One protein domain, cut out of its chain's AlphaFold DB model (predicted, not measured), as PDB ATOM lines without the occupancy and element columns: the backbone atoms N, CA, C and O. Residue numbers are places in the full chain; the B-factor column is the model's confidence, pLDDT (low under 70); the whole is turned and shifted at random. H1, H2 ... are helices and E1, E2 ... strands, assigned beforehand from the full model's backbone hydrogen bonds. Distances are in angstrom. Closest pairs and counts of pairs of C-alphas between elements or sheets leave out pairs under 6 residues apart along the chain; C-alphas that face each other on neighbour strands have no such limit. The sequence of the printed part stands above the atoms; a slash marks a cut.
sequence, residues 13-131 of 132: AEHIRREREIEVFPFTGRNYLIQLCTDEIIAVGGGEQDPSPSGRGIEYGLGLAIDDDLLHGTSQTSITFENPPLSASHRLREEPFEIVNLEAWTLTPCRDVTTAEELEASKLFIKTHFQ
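This is residues 13 to 131 of the 132 residues of the protein "Hypothetical protein" of Corethron hystrix (UniProt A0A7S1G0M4). With little regular structure, a small sheet sits amid loops; H1 sticks out, H2 stands away. The 119 printed residues, under half in named elements, run H1, E1 to E4, H2, class mixed. E1 E2 E3 E4 form a meander, each strand antiparallel to the one before. It is loose, radius of gyration of the C-alphas 19.7 A, spanning 60 by 41 by 30 A.

Find H1, residues 13 to 19, from C-alpha 13 at (-11.898, -18.724, -100.216). E1 is residues 35 to 37, E2 41 to 44, E3 64 to 67, E4 72 to 74. H2, residues 113 to 130, runs 25.5 A to C-alpha 130 at (-58.321, -29.075, -61.352).

In hairpin E2 and E3, N 44 and O 64 are within hydrogen-bond range, 2.8 A. Neither helix is on the sheet; in both, every O i to N i+4 pair is within range.

The printed part has no cut; the link E4 to H2 is long; pLDDT is under 70 at 50 to 59, 88 to 94 and 131.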
ATOM      1  N   ALA A  13     -10.508 -18.585 -99.789       89.19
ATOM      2  CA  ALA A  13     -11.898 -18.724-100.216       89.19
ATOM      3  C   ALA A  13     -12.641 -19.819 -99.429       89.19
ATOM      4  O   ALA A  13     -13.801 -19.636 -99.056       89.19
ATOM      5  N   GLU A  14     -11.972 -20.940 -99.143       84.94
ATOM      6  CA  GLU A  14     -12.531 -21.980 -98.279       84.94
ATOM      7  C   GLU A  14     -12.700 -21.493 -96.839       84.94
ATOM      8  O   GLU A  14     -13.729 -21.778 -96.228       84.94
ATOM      9  N   HIS A  15     -11.729 -20.740 -96.317       80.50
ATOM     10  CA  HIS A  15     -11.801 -20.175 -94.972       80.50
ATOM     11  C   HIS A  15     -13.044 -19.285 -94.827       80.50
ATOM     12  O   HIS A  15     -13.885 -19.534 -93.965       80.50
ATOM     13  N   ILE A  16     -13.228 -18.333 -95.749       82.25
ATOM     14  CA  ILE A  16     -14.393 -17.435 -95.771       82.25
ATOM     15  C   ILE A  16     -15.700 -18.230 -95.869       82.25
ATOM     16  O   ILE A  16     -16.701 -17.874 -95.246       82.25
ATOM     17  N   ARG A  17     -15.729 -19.319 -96.650       82.25
ATOM     18  CA  ARG A  17     -16.926 -20.165 -96.748       82.25
ATOM     19  C   ARG A  17     -17.252 -20.835 -95.412       82.25
ATOM     20  O   ARG A  17     -18.420 -20.865 -95.042       82.25
ATOM     21  N   ARG A  18     -16.246 -21.340 -94.690       78.62
ATOM     22  CA  ARG A  18     -16.427 -21.982 -93.377       78.62
ATOM     23  C   ARG A  18     -16.853 -20.987 -92.297       78.62
ATOM     24  O   ARG A  18     -17.715 -21.320 -91.491       78.62
ATOM     25  N   GLU A  19     -16.325 -19.764 -92.314       77.31
ATOM     26  CA  GLU A  19     -16.742 -18.710 -91.374       77.31
ATOM     27  C   GLU A  19     -18.217 -18.320 -91.529       77.31
ATOM     28  O   GLU A  19     -18.872 -17.966 -90.551       77.31
ATOM     29  N   ARG A  20     -18.772 -18.435 -92.741       78.62
ATOM     30  CA  ARG A  20     -20.195 -18.161 -93.001       78.62
ATOM     31  C   ARG A  20     -21.138 -19.240 -92.470       78.62
ATOM     32  O   ARG A  20     -22.328 -18.975 -92.321       78.62
ATOM     33  N   GLU A  21     -20.655 -20.456 -92.237       80.69
ATOM     34  CA  GLU A  21     -21.497 -21.580 -91.823       80.69
ATOM     35  C   GLU A  21     -21.587 -21.655 -90.299       80.69
ATOM     36  O   GLU A  21     -20.561 -21.688 -89.627       80.69
ATOM     37  N   ILE A  22     -22.801 -21.713 -89.747       85.50
ATOM     38  CA  ILE A  22     -23.025 -21.915 -88.309       85.50
ATOM     39  C   ILE A  22     -22.563 -23.327 -87.922       85.50
ATOM     40  O   ILE A  22     -22.990 -24.317 -88.526       85.50
ATOM     41  N   GLU A  23     -21.701 -23.409 -86.911       87.50
ATOM     42  CA  GLU A  23     -21.281 -24.667 -86.296       87.50
ATOM     43  C   GLU A  23     -22.251 -25.033 -85.167       87.50
ATOM     44  O   GLU A  23     -22.687 -24.170 -84.408       87.50
ATOM     45  N   VAL A  24     -22.634 -26.309 -85.093       91.75
ATOM     46  CA  VAL A  24     -23.630 -26.811 -84.137       91.75
ATOM     47  C   VAL A  24     -23.009 -27.955 -83.348       91.75
ATOM     48  O   VAL A  24     -22.544 -28.925 -83.947       91.75
ATOM     49  N   PHE A  25     -23.054 -27.852 -82.021       94.00
ATOM     50  CA  PHE A  25     -22.500 -28.832 -81.086       94.00
ATOM     51  C   PHE A  25     -23.645 -29.599 -80.403       94.00
ATOM     52  O   PHE A  25     -24.283 -29.065 -79.493       94.00
ATOM     53  N   PRO A  26     -23.994 -30.807 -80.882       96.06
ATOM     54  CA  PRO A  26     -25.108 -31.571 -80.335       96.06
ATOM     55  C   PRO A  26     -24.759 -32.181 -78.972       96.06
ATOM     56  O   PRO A  26     -23.596 -32.378 -78.632       96.06
ATOM     57  N   PHE A  27     -25.791 -32.547 -78.211       96.44
ATOM     58  CA  PHE A  27     -25.625 -33.284 -76.960       96.44
ATOM     59  C   PHE A  27     -24.870 -34.605 -77.176       96.44
ATOM     60  O   PHE A  27     -25.260 -35.419 -78.015       96.44
ATOM     61  N   THR A  28     -23.813 -34.833 -76.392       95.06
ATOM     62  CA  THR A  28     -22.920 -35.991 -76.556       95.06
ATOM     63  C   THR A  28     -23.393 -37.254 -75.838       95.06
ATOM     64  O   THR A  28     -22.869 -38.336 -76.097       95.06
ATOM     65  N   GLY A  29     -24.355 -37.147 -74.914       95.19
ATOM     66  CA  GLY A  29     -24.804 -38.277 -74.093       95.19
ATOM     67  C   GLY A  29     -23.861 -38.657 -72.946       95.19
ATOM     68  O   GLY A  29     -24.121 -39.642 -72.262       95.19
ATOM     69  N   ARG A  30     -22.766 -37.914 -72.725       92.44
ATOM     70  CA  ARG A  30     -21.736 -38.271 -71.728       92.44
ATOM     71  C   ARG A  30     -22.086 -37.915 -70.287       92.44
ATOM     72  O   ARG A  30     -21.544 -38.515 -69.365       92.44
ATOM     73  N   ASN A  31     -22.954 -36.935 -70.084       93.56
ATOM     74  CA  ASN A  31     -23.464 -36.534 -68.775       93.56
ATOM     75  C   ASN A  31     -24.858 -35.900 -68.948       93.56
ATOM     76  O   ASN A  31     -25.345 -35.803 -70.069       93.56
ATOM     77  N   TYR A  32     -25.500 -35.468 -67.860       95.62
ATOM     78  CA  TYR A  32     -26.819 -34.813 -67.894       95.62
ATOM     79  C   TYR A  32     -26.787 -33.353 -67.418       95.62
ATOM     80  O   TYR A  32     -27.818 -32.786 -67.064       95.62
ATOM     81  N   LEU A  33     -25.609 -32.727 -67.413       95.50
ATOM     82  CA  LEU A  33     -25.389 -31.350 -66.967       95.50
ATOM     83  C   LEU A  33     -25.718 -30.367 -68.101       95.50
ATOM     84  O   LEU A  33     -24.871 -29.606 -68.560       95.50
ATOM     85  N   ILE A  34     -26.955 -30.436 -68.598       97.00
ATOM     86  CA  ILE A  34     -27.391 -29.725 -69.808       97.00
ATOM     87  C   ILE A  34     -27.616 -28.241 -69.529       97.00
ATOM     88  O   ILE A  34     -27.172 -27.411 -70.315       97.00
ATOM     89  N   GLN A  35     -28.290 -27.909 -68.429       97.06
ATOM     90  CA  GLN A  35     -28.632 -26.536 -68.068       97.06
ATOM     91  C   GLN A  35     -28.600 -26.342 -66.550       97.06
ATOM     92  O   GLN A  35     -28.963 -27.250 -65.800       97.06
ATOM     93  N   LEU A  36     -28.208 -25.148 -66.123       95.88
ATOM     94  CA  LEU A  36     -28.282 -24.649 -64.756       95.88
ATOM     95  C   LEU A  36     -28.899 -23.250 -64.815       95.88
ATOM     96  O   LEU A  36     -28.504 -22.435 -65.641       95.88
ATOM     97  N   CYS A  37     -29.888 -22.991 -63.970       96.81
ATOM     98  CA  CYS A  37     -30.523 -21.686 -63.864       96.81
ATOM     99  C   CYS A  37     -30.770 -21.411 -62.384       96.81
ATOM    100  O   CYS A  37     -31.545 -22.131 -61.745       96.81
ATOM    101  N   THR A  38     -30.060 -20.428 -61.848       96.88
ATOM    102  CA  THR A  38     -30.237 -19.906 -60.491       96.88
ATOM    103  C   THR A  38     -30.526 -18.406 -60.568       96.88
ATOM    104  O   THR A  38     -30.671 -17.843 -61.650       96.88
ATOM    105  N   ASP A  39     -30.657 -17.768 -59.415       96.56
ATOM    106  CA  ASP A  39     -30.697 -16.312 -59.277       96.56
ATOM    107  C   ASP A  39     -29.386 -15.624 -59.683       96.56
ATOM    108  O   ASP A  39     -29.413 -14.450 -60.027       96.56
ATOM    109  N   GLU A  40     -28.272 -16.357 -59.679       96.12
ATOM    110  CA  GLU A  40     -26.934 -15.829 -59.969       96.12
ATOM    111  C   GLU A  40     -26.465 -16.101 -61.404       96.12
ATOM    112  O   GLU A  40     -25.583 -15.408 -61.905       96.12
ATOM    113  N   ILE A  41     -26.987 -17.146 -62.058       96.12
ATOM    114  CA  ILE A  41     -26.430 -17.607 -63.333       96.12
ATOM    115  C   ILE A  41     -27.441 -18.355 -64.199       96.12
ATOM    116  O   ILE A  41     -28.221 -19.191 -63.732       96.12
ATOM    117  N   ILE A  42     -27.336 -18.135 -65.508       97.44
ATOM    118  CA  ILE A  42     -27.909 -18.994 -66.543       97.44
ATOM    119  C   ILE A  42     -26.750 -19.665 -67.272       97.44
ATOM    120  O   ILE A  42     -25.955 -19.005 -67.933       97.44
ATOM    121  N   ALA A  43     -26.653 -20.989 -67.186       96.56
ATOM    122  CA  ALA A  43     -25.581 -21.740 -67.819       96.56
ATOM    123  C   ALA A  43     -26.075 -22.965 -68.587       96.56
ATOM    124  O   ALA A  43     -27.069 -23.603 -68.234       96.56
ATOM    125  N   VAL A  44     -25.344 -23.315 -69.644       97.06
ATOM    126  CA  VAL A  44     -25.641 -24.434 -70.535       97.06
ATOM    127  C   VAL A  44     -24.366 -25.227 -70.800       97.06
ATOM    128  O   VAL A  44     -23.340 -24.681 -71.203       97.06
ATOM    129  N   GLY A  45     -24.460 -26.541 -70.604       95.56
ATOM    130  CA  GLY A  45     -23.395 -27.508 -70.840       95.56
ATOM    131  C   GLY A  45     -22.317 -27.479 -69.775       95.56
ATOM    132  O   GLY A  45     -21.461 -26.615 -69.792       95.56
ATOM    133  N   GLY A  46     -22.309 -28.459 -68.883       93.12
ATOM    134  CA  GLY A  46     -21.255 -28.628 -67.888       93.12
ATOM    135  C   GLY A  46     -20.413 -29.876 -68.119       93.12
ATOM    136  O   GLY A  46     -20.304 -30.420 -69.230       93.12
ATOM    137  N   GLY A  47     -19.877 -30.368 -67.008       87.44
ATOM    138  CA  GLY A  47     -19.068 -31.574 -66.930       87.44
ATOM    139  C   GLY A  47     -17.633 -31.247 -66.570       87.44
ATOM    140  O   GLY A  47     -17.034 -30.340 -67.131       87.44
ATOM    141  N   GLU A  48     -17.098 -32.032 -65.650       78.75
ATOM    142  CA  GLU A  48     -15.693 -32.025 -65.276       78.75
ATOM    143  C   GLU A  48     -15.078 -33.336 -65.769       78.75
ATOM    144  O   GLU A  48     -15.726 -34.388 -65.724       78.75
ATOM    145  N   GLN A  49     -13.862 -33.278 -66.309       70.38
ATOM    146  CA  GLN A  49     -13.106 -34.492 -66.597       70.38
ATOM    147  C   GLN A  49     -12.245 -34.791 -65.380       70.38
ATOM    148  O   GLN A  49     -11.634 -33.873 -64.836       70.38
ATOM    149  N   ASP A  50     -12.156 -36.067 -64.999       66.31
ATOM    150  CA  ASP A  50     -11.214 -36.487 -63.965       66.31
ATOM    151  C   ASP A  50      -9.820 -35.920 -64.270       66.31
ATOM    152  O   ASP A  50      -9.362 -35.992 -65.422       66.31
ATOM    153  N   PRO A  51      -9.130 -35.347 -63.269       61.97
ATOM    154  CA  PRO A  51      -7.847 -34.711 -63.484       61.97
ATOM    155  C   PRO A  51      -6.887 -35.714 -64.118       61.97
ATOM    156  O   PRO A  51      -6.577 -36.767 -63.555       61.97
ATOM    157  N   SER A  52      -6.410 -35.382 -65.320       62.44
ATOM    158  CA  SER A  52      -5.382 -36.179 -65.978       62.44
ATOM    159  C   SER A  52      -4.169 -36.290 -65.044       62.44
ATOM    160  O   SER A  52      -3.689 -35.259 -64.563       62.44
ATOM    161  N   PRO A  53      -3.584 -37.488 -64.851       59.94
ATOM    162  CA  PRO A  53      -2.385 -37.664 -64.030       59.94
ATOM    163  C   PRO A  53      -1.175 -36.865 -64.548       59.94
ATOM    164  O   PRO A  53      -0.183 -36.716 -63.838       59.94
ATOM    165  N   SER A  54      -1.240 -36.332 -65.774       67.19
ATOM    166  CA  SER A  54      -0.215 -35.460 -66.354       67.19
ATOM    167  C   SER A  54      -0.401 -33.966 -66.060       67.19
ATOM    168  O   SER A  54       0.468 -33.180 -66.439       67.19
ATOM    169  N   GLY A  55      -1.534 -33.544 -65.482       57.97
ATOM    170  CA  GLY A  55      -1.896 -32.129 -65.304       57.97
ATOM    171  C   GLY A  55      -2.054 -31.334 -66.612       57.97
ATOM    172  O   GLY A  55      -2.285 -30.133 -66.579       57.97
ATOM    173  N   ARG A  56      -1.925 -31.982 -67.780       56.75
ATOM    174  CA  ARG A  56      -2.060 -31.378 -69.119       56.75
ATOM    175  C   ARG A  56      -3.371 -31.806 -69.782       56.75
ATOM    176  O   ARG A  56      -3.359 -32.350 -70.884       56.75
ATOM    177  N   GLY A  57      -4.478 -31.651 -69.062       58.94
ATOM    178  CA  GLY A  57      -5.823 -31.960 -69.550       58.94
ATOM    179  C   GLY A  57      -6.528 -30.730 -70.119       58.94
ATOM    180  O   GLY A  57      -6.203 -29.592 -69.777       58.94
ATOM    181  N   ILE A  58      -7.524 -30.957 -70.973       62.94
ATOM    182  CA  ILE A  58      -8.508 -29.924 -71.291       62.94
ATOM    183  C   ILE A  58      -9.370 -29.770 -70.030       62.94
ATOM    184  O   ILE A  58     -10.197 -30.628 -69.764       62.94
ATOM    185  N   GLU A  59      -9.157 -28.740 -69.209       67.38
ATOM    186  CA  GLU A  59     -10.176 -28.350 -68.214       67.38
ATOM    187  C   GLU A  59     -11.496 -28.034 -68.928       67.38
ATOM    188  O   GLU A  59     -11.553 -27.265 -69.899       67.38
ATOM    189  N   TYR A  60     -12.535 -28.690 -68.443       78.81
ATOM    190  CA  TYR A  60     -13.899 -28.497 -68.879       78.81
ATOM    191  C   TYR A  60     -14.612 -27.598 -67.878       78.81
ATOM    192  O   TYR A  60     -14.305 -27.626 -66.687       78.81
ATOM    193  N   GLY A  61     -15.567 -26.825 -68.370       86.69
ATOM    194  CA  GLY A  61     -16.385 -25.941 -67.557       86.69
ATOM    195  C   GLY A  61     -17.770 -25.772 -68.160       86.69
ATOM    196  O   GLY A  61     -18.319 -26.695 -68.771       86.69
ATOM    197  N   LEU A  62     -18.331 -24.580 -67.975       92.00
ATOM    198  CA  LEU A  62     -19.631 -24.214 -68.523       92.00
ATOM    199  C   LEU A  62     -19.471 -23.787 -69.990       92.00
ATOM    200  O   LEU A  62     -18.701 -22.884 -70.312       92.00
ATOM    201  N   GLY A  63     -20.189 -24.455 -70.892       93.50
ATOM    202  CA  GLY A  63     -20.141 -24.215 -72.332       93.50
ATOM    203  C   GLY A  63     -20.554 -22.789 -72.680       93.50
ATOM    204  O   GLY A  63     -19.898 -22.116 -73.474       93.50
ATOM    205  N   LEU A  64     -21.608 -22.322 -72.020       94.75
ATOM    206  CA  LEU A  64     -22.051 -20.938 -71.989       94.75
ATOM    207  C   LEU A  64     -22.548 -20.636 -70.578       94.75
ATOM    208  O   LEU A  64     -23.331 -21.412 -70.034       94.75
ATOM    209  N   ALA A  65     -22.117 -19.523 -70.010       94.88
ATOM    210  CA  ALA A  65     -22.579 -19.004 -68.735       94.88
ATOM    211  C   ALA A  65     -22.869 -17.513 -68.894       94.88
ATOM    212  O   ALA A  65     -22.110 -16.813 -69.559       94.88
ATOM    213  N   ILE A  66     -23.975 -17.061 -68.322       96.38
ATOM    214  CA  ILE A  66     -24.436 -15.675 -68.326       96.38
ATOM    215  C   ILE A  66     -24.746 -15.312 -66.881       96.38
ATOM    216  O   ILE A  66     -25.457 -16.065 -66.209       96.38
ATOM    217  N   ASP A  67     -24.214 -14.181 -66.439       95.25
ATOM    218  CA  ASP A  67     -24.366 -13.696 -65.070       95.25
ATOM    219  C   ASP A  67     -25.780 -13.122 -64.838       95.25
ATOM    220  O   ASP A  67     -26.568 -12.939 -65.770       95.25
ATOM    221  N   ASP A  68     -26.119 -12.849 -63.582       96.38
ATOM    222  CA  ASP A  68     -27.439 -12.381 -63.139       96.38
ATOM    223  C   ASP A  68     -27.892 -11.056 -63.771       96.38
ATOM    224  O   ASP A  68     -29.085 -10.852 -64.023       96.38
ATOM    225  N   ASP A  69     -26.947 -10.164 -64.061       95.81
ATOM    226  CA  ASP A  69     -27.201  -8.870 -64.694       95.81
ATOM    227  C   ASP A  69     -27.463  -8.964 -66.207       95.81
ATOM    228  O   ASP A  69     -27.914  -7.989 -66.815       95.81
ATOM    229  N   LEU A  70     -27.236 -10.140 -66.807       96.19
ATOM    230  CA  LEU A  70     -27.332 -10.410 -68.245       96.19
ATOM    231  C   LEU A  70     -26.428  -9.516 -69.117       96.19
ATOM    232  O   LEU A  70     -26.653  -9.417 -70.326       96.19
ATOM    233  N   LEU A  71     -25.424  -8.860 -68.532       96.06
ATOM    234  CA  LEU A  71     -24.489  -7.975 -69.233       96.06
ATOM    235  C   LEU A  71     -23.202  -8.697 -69.618       96.06
ATOM    236  O   LEU A  71     -22.555  -8.311 -70.594       96.06
ATOM    237  N   HIS A  72     -22.846  -9.750 -68.884       94.81
ATOM    238  CA  HIS A  72     -21.613 -10.495 -69.086       94.81
ATOM    239  C   HIS A  72     -21.868 -11.996 -69.168       94.81
ATOM    240  O   HIS A  72     -22.865 -12.530 -68.679       94.81
ATOM    241  N   GLY A  73     -20.939 -12.687 -69.816       93.62
ATOM    242  CA  GLY A  73     -20.927 -14.134 -69.832       93.62
ATOM    243  C   GLY A  73     -19.542 -14.701 -70.075       93.62
ATOM    244  O   GLY A  73     -18.607 -13.995 -70.443       93.62
ATOM    245  N   THR A  74     -19.410 -16.005 -69.888       92.75
ATOM    246  CA  THR A  74     -18.195 -16.762 -70.195       92.75
ATOM    247  C   THR A  74     -18.541 -17.957 -71.074       92.75
ATOM    248  O   THR A  74     -19.681 -18.431 -71.117       92.75
ATOM    249  N   SER A  75     -17.562 -18.445 -71.834       91.69
ATOM    250  CA  SER A  75     -17.726 -19.650 -72.642       91.69
ATOM    251  C   SER A  75     -16.469 -20.498 -72.589       91.69
ATOM    252  O   SER A  75     -15.376 -20.030 -72.906       91.69
ATOM    253  N   GLN A  76     -16.633 -21.758 -72.201       90.06
ATOM    254  CA  GLN A  76     -15.542 -22.717 -72.087       90.06
ATOM    255  C   GLN A  76     -15.838 -23.994 -72.874       90.06
ATOM    256  O   GLN A  76     -16.916 -24.190 -73.439       90.06
ATOM    257  N   THR A  77     -14.861 -24.898 -72.901       90.31
ATOM    258  CA  THR A  77     -15.090 -26.252 -73.400       90.31
ATOM    259  C   THR A  77     -15.997 -27.012 -72.434       90.31
ATOM    260  O   THR A  77     -15.684 -27.089 -71.249       90.31
ATOM    261  N   SER A  78     -17.074 -27.634 -72.923       92.44
ATOM    262  CA  SER A  78     -17.944 -28.493 -72.098       92.44
ATOM    263  C   SER A  78     -17.906 -29.955 -72.544       92.44
ATOM    264  O   SER A  78     -17.773 -30.258 -73.730       92.44
ATOM    265  N   ILE A  79     -18.055 -30.896 -71.604       93.25
ATOM    266  CA  ILE A  79     -18.178 -32.332 -71.934       93.25
ATOM    267  C   ILE A  79     -19.542 -32.618 -72.566       93.25
ATOM    268  O   ILE A  79     -19.681 -33.490 -73.428       93.25
ATOM    269  N   THR A  80     -20.555 -31.879 -72.118       95.50
ATOM    270  CA  THR A  80     -21.952 -32.066 -72.515       95.50
ATOM    271  C   THR A  80     -22.148 -31.930 -74.024       95.50
ATOM    272  O   THR A  80     -22.915 -32.699 -74.605       95.50
ATOM    273  N   PHE A  81     -21.427 -31.002 -74.661       95.62
ATOM    274  CA  PHE A  81     -21.539 -30.743 -76.102       95.62
ATOM    275  C   PHE A  81     -20.234 -30.926 -76.879       95.62
ATOM    276  O   PHE A  81     -20.260 -30.883 -78.104       95.62
ATOM    277  N   GLU A  82     -19.098 -31.110 -76.194       92.31
ATOM    278  CA  GLU A  82     -17.761 -31.095 -76.812       92.31
ATOM    279  C   GLU A  82     -17.519 -29.845 -77.678       92.31
ATOM    280  O   GLU A  82     -16.794 -29.878 -78.671       92.31
ATOM    281  N   ASN A  83     -18.131 -28.722 -77.293       91.19
ATOM    282  CA  ASN A  83     -17.894 -27.433 -77.924       91.19
ATOM    283  C   ASN A  83     -16.536 -26.867 -77.478       91.19
ATOM    284  O   ASN A  83     -16.157 -27.077 -76.328       91.19
ATOM    285  N   PRO A  84     -15.819 -26.118 -78.328       89.19
ATOM    286  CA  PRO A  84     -14.766 -25.214 -77.881       89.19
ATOM    287  C   PRO A  84     -15.384 -23.958 -77.231       89.19
ATOM    288  O   PRO A  84     -16.600 -23.757 -77.332       89.19
ATOM    289  N   PRO A  85     -14.574 -23.067 -76.627       88.19
ATOM    290  CA  PRO A  85     -15.015 -21.711 -76.307       88.19
ATOM    291  C   PRO A  85     -15.671 -21.046 -77.529       88.19
ATOM    292  O   PRO A  85     -15.118 -21.071 -78.631       88.19
ATOM    293  N   LEU A  86     -16.869 -20.493 -77.344       88.25
ATOM    294  CA  LEU A  86     -17.726 -19.995 -78.427       88.25
ATOM    295  C   LEU A  86     -17.386 -18.557 -78.855       88.25
ATOM    296  O   LEU A  86     -17.771 -18.128 -79.943       88.25
ATOM    297  N   SER A  87     -16.647 -17.822 -78.027       83.62
ATOM    298  CA  SER A  87     -16.193 -16.452 -78.273       83.62
ATOM    299  C   SER A  87     -14.679 -16.409 -78.505       83.62
ATOM    300  O   SER A  87     -13.878 -16.913 -77.720       83.62
ATOM    301  N   ALA A  88     -14.276 -15.774 -79.610       67.50
ATOM    302  CA  ALA A  88     -12.887 -15.728 -80.080       67.50
ATOM    303  C   ALA A  88     -11.973 -14.780 -79.279       67.50
ATOM    304  O   ALA A  88     -10.755 -14.809 -79.459       67.50
ATOM    305  N   SER A  89     -12.542 -13.925 -78.424       56.72
ATOM    306  CA  SER A  89     -11.795 -12.900 -77.683       56.72
ATOM    307  C   SER A  89     -10.877 -13.482 -76.607       56.72
ATOM    308  O   SER A  89      -9.939 -12.818 -76.185       56.72
ATOM    309  N   HIS A  90     -11.097 -14.734 -76.214       53.69
ATOM    310  CA  HIS A  90     -10.459 -15.334 -75.052       53.69
ATOM    311  C   HIS A  90      -9.065 -15.864 -75.386       53.69
ATOM    312  O   HIS A  90      -8.867 -17.030 -75.730       53.69
ATOM    313  N   ARG A  91      -8.058 -14.991 -75.260       50.97
ATOM    314  CA  ARG A  91      -6.651 -15.428 -75.173       50.97
ATOM    315  C   ARG A  91      -6.386 -16.184 -73.869       50.97
ATOM    316  O   ARG A  91      -5.437 -16.964 -73.799       50.97
ATOM    317  N   LEU A  92      -7.214 -15.930 -72.855       56.56
ATOM    318  CA  LEU A  92      -7.206 -16.566 -71.545       56.56
ATOM    319  C   LEU A  92      -8.569 -17.205 -71.274       56.56
ATOM    320  O   LEU A  92      -9.602 -16.683 -71.672       56.56
ATOM    321  N   ARG A  93      -8.544 -18.343 -70.584       60.03
ATOM    322  CA  ARG A  93      -9.631 -19.326 -70.467       60.03
ATOM    323  C   ARG A  93     -10.929 -18.838 -69.797       60.03
ATOM    324  O   ARG A  93     -11.949 -19.505 -69.914       60.03
ATOM    325  N   GLU A  94     -10.878 -17.704 -69.109       64.31
ATOM    326  CA  GLU A  94     -11.944 -17.181 -68.237       64.31
ATOM    327  C   GLU A  94     -12.273 -15.713 -68.521       64.31
ATOM    328  O   GLU A  94     -12.925 -15.046 -67.724       64.31
ATOM    329  N   GLU A  95     -11.779 -15.166 -69.628       77.81
ATOM    330  CA  GLU A  95     -12.116 -13.790 -69.961       77.81
ATOM    331  C   GLU A  95     -13.633 -13.713 -70.253       77.81
ATOM    332  O   GLU A  95     -14.171 -14.600 -70.917       77.81
ATOM    333  N   PRO A  96     -14.362 -12.732 -69.701       88.31
ATOM    334  CA  PRO A  96     -15.783 -12.574 -69.977       88.31
ATOM    335  C   PRO A  96     -16.003 -11.908 -71.341       88.31
ATOM    336  O   PRO A  96     -15.145 -11.181 -71.846       88.31
ATOM    337  N   PHE A  97     -17.157 -12.149 -71.954       91.44
ATOM    338  CA  PHE A  97     -17.659 -11.370 -73.082       91.44
ATOM    339  C   PHE A  97     -18.815 -10.477 -72.629       91.44
ATOM    340  O   PHE A  97     -19.569 -10.833 -71.726       91.44
ATOM    341  N   GLU A  98     -18.966  -9.329 -73.284       93.88
ATOM    342  CA  GLU A  98     -20.105  -8.435 -73.080       93.88
ATOM    343  C   GLU A  98     -21.290  -8.866 -73.949       93.88
ATOM    344  O   GLU A  98     -21.143  -9.203 -75.132       93.88
ATOM    345  N   ILE A  99     -22.483  -8.821 -73.369       95.06
ATOM    346  CA  ILE A  99     -23.737  -9.135 -74.039       95.06
ATOM    347  C   ILE A  99     -24.350  -7.834 -74.545       95.06
ATOM    348  O   ILE A  99     -24.840  -7.003 -73.789       95.06
ATOM    349  N   VAL A 100     -24.350  -7.669 -75.867       96.00
ATOM    350  CA  VAL A 100     -24.986  -6.512 -76.519       96.00
ATOM    351  C   VAL A 100     -26.501  -6.700 -76.633       96.00
ATOM    352  O   VAL A 100     -27.259  -5.735 -76.578       96.00
ATOM    353  N   ASN A 101     -26.946  -7.942 -76.837       96.94
ATOM    354  CA  ASN A 101     -28.352  -8.306 -76.967       96.94
ATOM    355  C   ASN A 101     -28.532  -9.795 -76.638       96.94
ATOM    356  O   ASN A 101     -27.701 -10.614 -77.037       96.94
ATOM    357  N   LEU A 102     -29.631 -10.142 -75.967       95.25
ATOM    358  CA  LEU A 102     -30.022 -11.520 -75.675       95.25
ATOM    359  C   LEU A 102     -31.469 -11.731 -76.114       95.25
ATOM    360  O   LEU A 102     -32.377 -11.038 -75.659       95.25
ATOM    361  N   GLU A 103     -31.689 -12.711 -76.985       95.75
ATOM    362  CA  GLU A 103     -33.015 -13.030 -77.511       95.75
ATOM    363  C   GLU A 103     -33.401 -14.464 -77.154       95.75
ATOM    364  O   GLU A 103     -32.664 -15.411 -77.432       95.75
ATOM    365  N   ALA A 104     -34.592 -14.629 -76.577       92.50
ATOM    366  CA  ALA A 104     -35.182 -15.931 -76.299       92.50
ATOM    367  C   ALA A 104     -36.355 -16.180 -77.251       92.50
ATOM    368  O   ALA A 104     -37.393 -15.520 -77.181       92.50
ATOM    369  N   TRP A 105     -36.189 -17.158 -78.137       92.75
ATOM    370  CA  TRP A 105     -37.201 -17.552 -79.111       92.75
ATOM    371  C   TRP A 105     -37.908 -18.828 -78.650       92.75
ATOM    372  O   TRP A 105     -37.267 -19.774 -78.194       92.75
ATOM    373  N   THR A 106     -39.232 -18.873 -78.792       88.19
ATOM    374  CA  THR A 106     -40.047 -20.044 -78.442       88.19
ATOM    375  C   THR A 106     -40.850 -20.538 -79.639       88.19
ATOM    376  O   THR A 106     -41.082 -19.806 -80.602       88.19
ATOM    377  N   LEU A 107     -41.285 -21.795 -79.578       90.38
ATOM    378  CA  LEU A 107     -42.186 -22.390 -80.556       90.38
ATOM    379  C   LEU A 107     -43.591 -22.447 -79.962       90.38
ATOM    380  O   LEU A 107     -43.787 -22.905 -78.837       90.38
ATOM    381  N   THR A 108     -44.580 -22.022 -80.739       89.12
ATOM    382  CA  THR A 108     -45.993 -22.131 -80.371       89.12
ATOM    383  C   THR A 108     -46.722 -23.002 -81.392       89.12
ATOM    384  O   THR A 108     -46.429 -22.912 -82.587       89.12
ATOM    385  N   PRO A 109     -47.666 -23.862 -80.962       90.56
ATOM    386  CA  PRO A 109     -48.547 -24.558 -81.896       90.56
ATOM    387  C   PRO A 109     -49.596 -23.616 -82.508       90.56
ATOM    388  O   PRO A 109     -50.307 -24.010 -83.431       90.56
ATOM    389  N   CYS A 110     -49.730 -22.394 -81.987       95.38
ATOM    390  CA  CYS A 110     -50.732 -21.436 -82.423       95.38
ATOM    391  C   CYS A 110     -50.237 -20.663 -83.646       95.38
ATOM    392  O   CYS A 110     -49.128 -20.132 -83.664       95.38
ATOM    393  N   ARG A 111     -51.080 -20.590 -84.678       93.00
ATOM    394  CA  ARG A 111     -50.762 -19.883 -85.924       93.00
ATOM    395  C   ARG A 111     -50.883 -18.363 -85.790       93.00
ATOM    396  O   ARG A 111     -50.216 -17.635 -86.520       93.00
ATOM    397  N   ASP A 112     -51.743 -17.909 -84.887       94.94
ATOM    398  CA  ASP A 112     -52.058 -16.507 -84.631       94.94
ATOM    399  C   ASP A 112     -52.231 -16.238 -83.128       94.94
ATOM    400  O   ASP A 112     -52.267 -17.156 -82.303       94.94
ATOM    401  N   VAL A 113     -52.299 -14.947 -82.795       93.38
ATOM    402  CA  VAL A 113     -52.386 -14.446 -81.418       93.38
ATOM    403  C   VAL A 113     -53.683 -14.898 -80.747       93.38
ATOM    404  O   VAL A 113     -53.629 -15.389 -79.627       93.38
ATOM    405  N   THR A 114     -54.822 -14.827 -81.443       96.75
ATOM    406  CA  THR A 114     -56.126 -15.232 -80.893       96.75
ATOM    407  C   THR A 114     -56.104 -16.686 -80.421       96.75
ATOM    408  O   THR A 114     -56.471 -16.983 -79.288       96.75
ATOM    409  N   THR A 115     -55.582 -17.595 -81.248       95.38
ATOM    410  CA  THR A 115     -55.472 -19.014 -80.884       95.38
ATOM    411  C   THR A 115     -54.509 -19.229 -79.705       95.38
ATOM    412  O   THR A 115     -54.683 -20.154 -78.910       95.38
ATOM    413  N   ALA A 116     -53.466 -18.401 -79.574       93.81
ATOM    414  CA  ALA A 116     -52.544 -18.455 -78.439       93.81
ATOM    415  C   ALA A 116     -53.217 -18.024 -77.128       93.81
ATOM    416  O   ALA A 116     -53.087 -18.728 -76.125       93.81
ATOM    417  N   GLU A 117     -53.986 -16.936 -77.160       94.88
ATOM    418  CA  GLU A 117     -54.734 -16.420 -76.009       94.88
ATOM    419  C   GLU A 117     -55.780 -17.431 -75.516       94.88
ATOM    420  O   GLU A 117     -55.870 -17.707 -74.319       94.88
ATOM    421  N   GLU A 118     -56.526 -18.060 -76.431       95.50
ATOM    422  CA  GLU A 118     -57.509 -19.098 -76.088       95.50
ATOM    423  C   GLU A 118     -56.856 -20.324 -75.431       95.50
ATOM    424  O   GLU A 118     -57.371 -20.869 -74.444       95.50
ATOM    425  N   LEU A 119     -55.701 -20.753 -75.952       94.31
ATOM    426  CA  LEU A 119     -54.939 -21.866 -75.389       94.31
ATOM    427  C   LEU A 119     -54.419 -21.530 -73.984       94.31
ATOM    428  O   LEU A 119     -54.460 -22.386 -73.095       94.31
ATOM    429  N   GLU A 120     -53.931 -20.310 -73.771       92.75
ATOM    430  CA  GLU A 120     -53.446 -19.853 -72.468       92.75
ATOM    431  C   GLU A 120     -54.582 -19.753 -71.444       92.75
ATOM    432  O   GLU A 120     -54.467 -20.318 -70.354       92.75
ATOM    433  N   ALA A 121     -55.714 -19.144 -71.812       94.12
ATOM    434  CA  ALA A 121     -56.899 -19.062 -70.959       94.12
ATOM    435  C   ALA A 121     -57.412 -20.455 -70.558       94.12
ATOM    436  O   ALA A 121     -57.717 -20.702 -69.387       94.12
ATOM    437  N   SER A 122     -57.436 -21.396 -71.507       92.44
ATOM    438  CA  SER A 122     -57.832 -22.786 -71.254       92.44
ATOM    439  C   SER A 122     -56.879 -23.485 -70.280       92.44
ATOM    440  O   SER A 122     -57.322 -24.148 -69.339       92.44
ATOM    441  N   LYS A 123     -55.561 -23.310 -70.457       91.56
ATOM    442  CA  LYS A 123     -54.544 -23.851 -69.538       91.56
ATOM    443  C   LYS A 123     -54.673 -23.256 -68.138       91.56
ATOM    444  O   LYS A 123     -54.609 -24.002 -67.160       91.56
ATOM    445  N   LEU A 124     -54.870 -21.940 -68.039       93.00
ATOM    446  CA  LEU A 124     -55.039 -21.244 -66.767       93.00
ATOM    447  C   LEU A 124     -56.276 -21.760 -66.027       93.00
ATOM    448  O   LEU A 124     -56.179 -22.118 -64.857       93.00
ATOM    449  N   PHE A 125     -57.408 -21.888 -66.724       94.25
ATOM    450  CA  PHE A 125     -58.637 -22.432 -66.149       94.25
ATOM    451  C   PHE A 125     -58.425 -23.831 -65.556       94.25
ATOM    452  O   PHE A 125     -58.805 -24.069 -64.406       94.25
ATOM    453  N   ILE A 126     -57.773 -24.732 -66.306       93.44
ATOM    454  CA  ILE A 126     -57.478 -26.095 -65.845       93.44
ATOM    455  C   ILE A 126     -56.583 -26.069 -64.602       93.44
ATOM    456  O   ILE A 126     -56.894 -26.733 -63.610       93.44
ATOM    457  N   LYS A 127     -55.503 -25.280 -64.631       91.31
ATOM    458  CA  LYS A 127     -54.560 -25.158 -63.512       91.31
ATOM    459  C   LYS A 127     -55.255 -24.655 -62.246       91.31
ATOM    460  O   LYS A 127     -55.036 -25.209 -61.177       91.31
ATOM    461  N   THR A 128     -56.118 -23.648 -62.363       91.06
ATOM    462  CA  THR A 128     -56.812 -23.051 -61.214       91.06
ATOM    463  C   THR A 128     -57.888 -23.961 -60.614       91.06
ATOM    464  O   THR A 128     -58.098 -23.917 -59.405       91.06
ATOM    465  N   HIS A 129     -58.575 -24.780 -61.418       89.38
ATOM    466  CA  HIS A 129     -59.756 -25.526 -60.952       89.38
ATOM    467  C   HIS A 129     -59.522 -27.024 -60.725       89.38
ATOM    468  O   HIS A 129     -60.301 -27.645 -60.002       89.38
ATOM    469  N   PHE A 130     -58.482 -27.616 -61.321       85.19
ATOM    470  CA  PHE A 130     -58.321 -29.075 -61.352       85.19
ATOM    471  C   PHE A 130     -56.946 -29.591 -60.911       85.19
ATOM    472  O   PHE A 130     -56.818 -30.791 -60.678       85.19
ATOM    473  N   GLN A 131     -55.934 -28.734 -60.752       64.38
ATOM    474  CA  GLN A 131     -54.658 -29.129 -60.150       64.38
ATOM    475  C   GLN A 131     -54.631 -28.706 -58.675       64.38
ATOM    476  O   GLN A 131     -54.421 -27.536 -58.364       64.38
TER     477      GLN A 131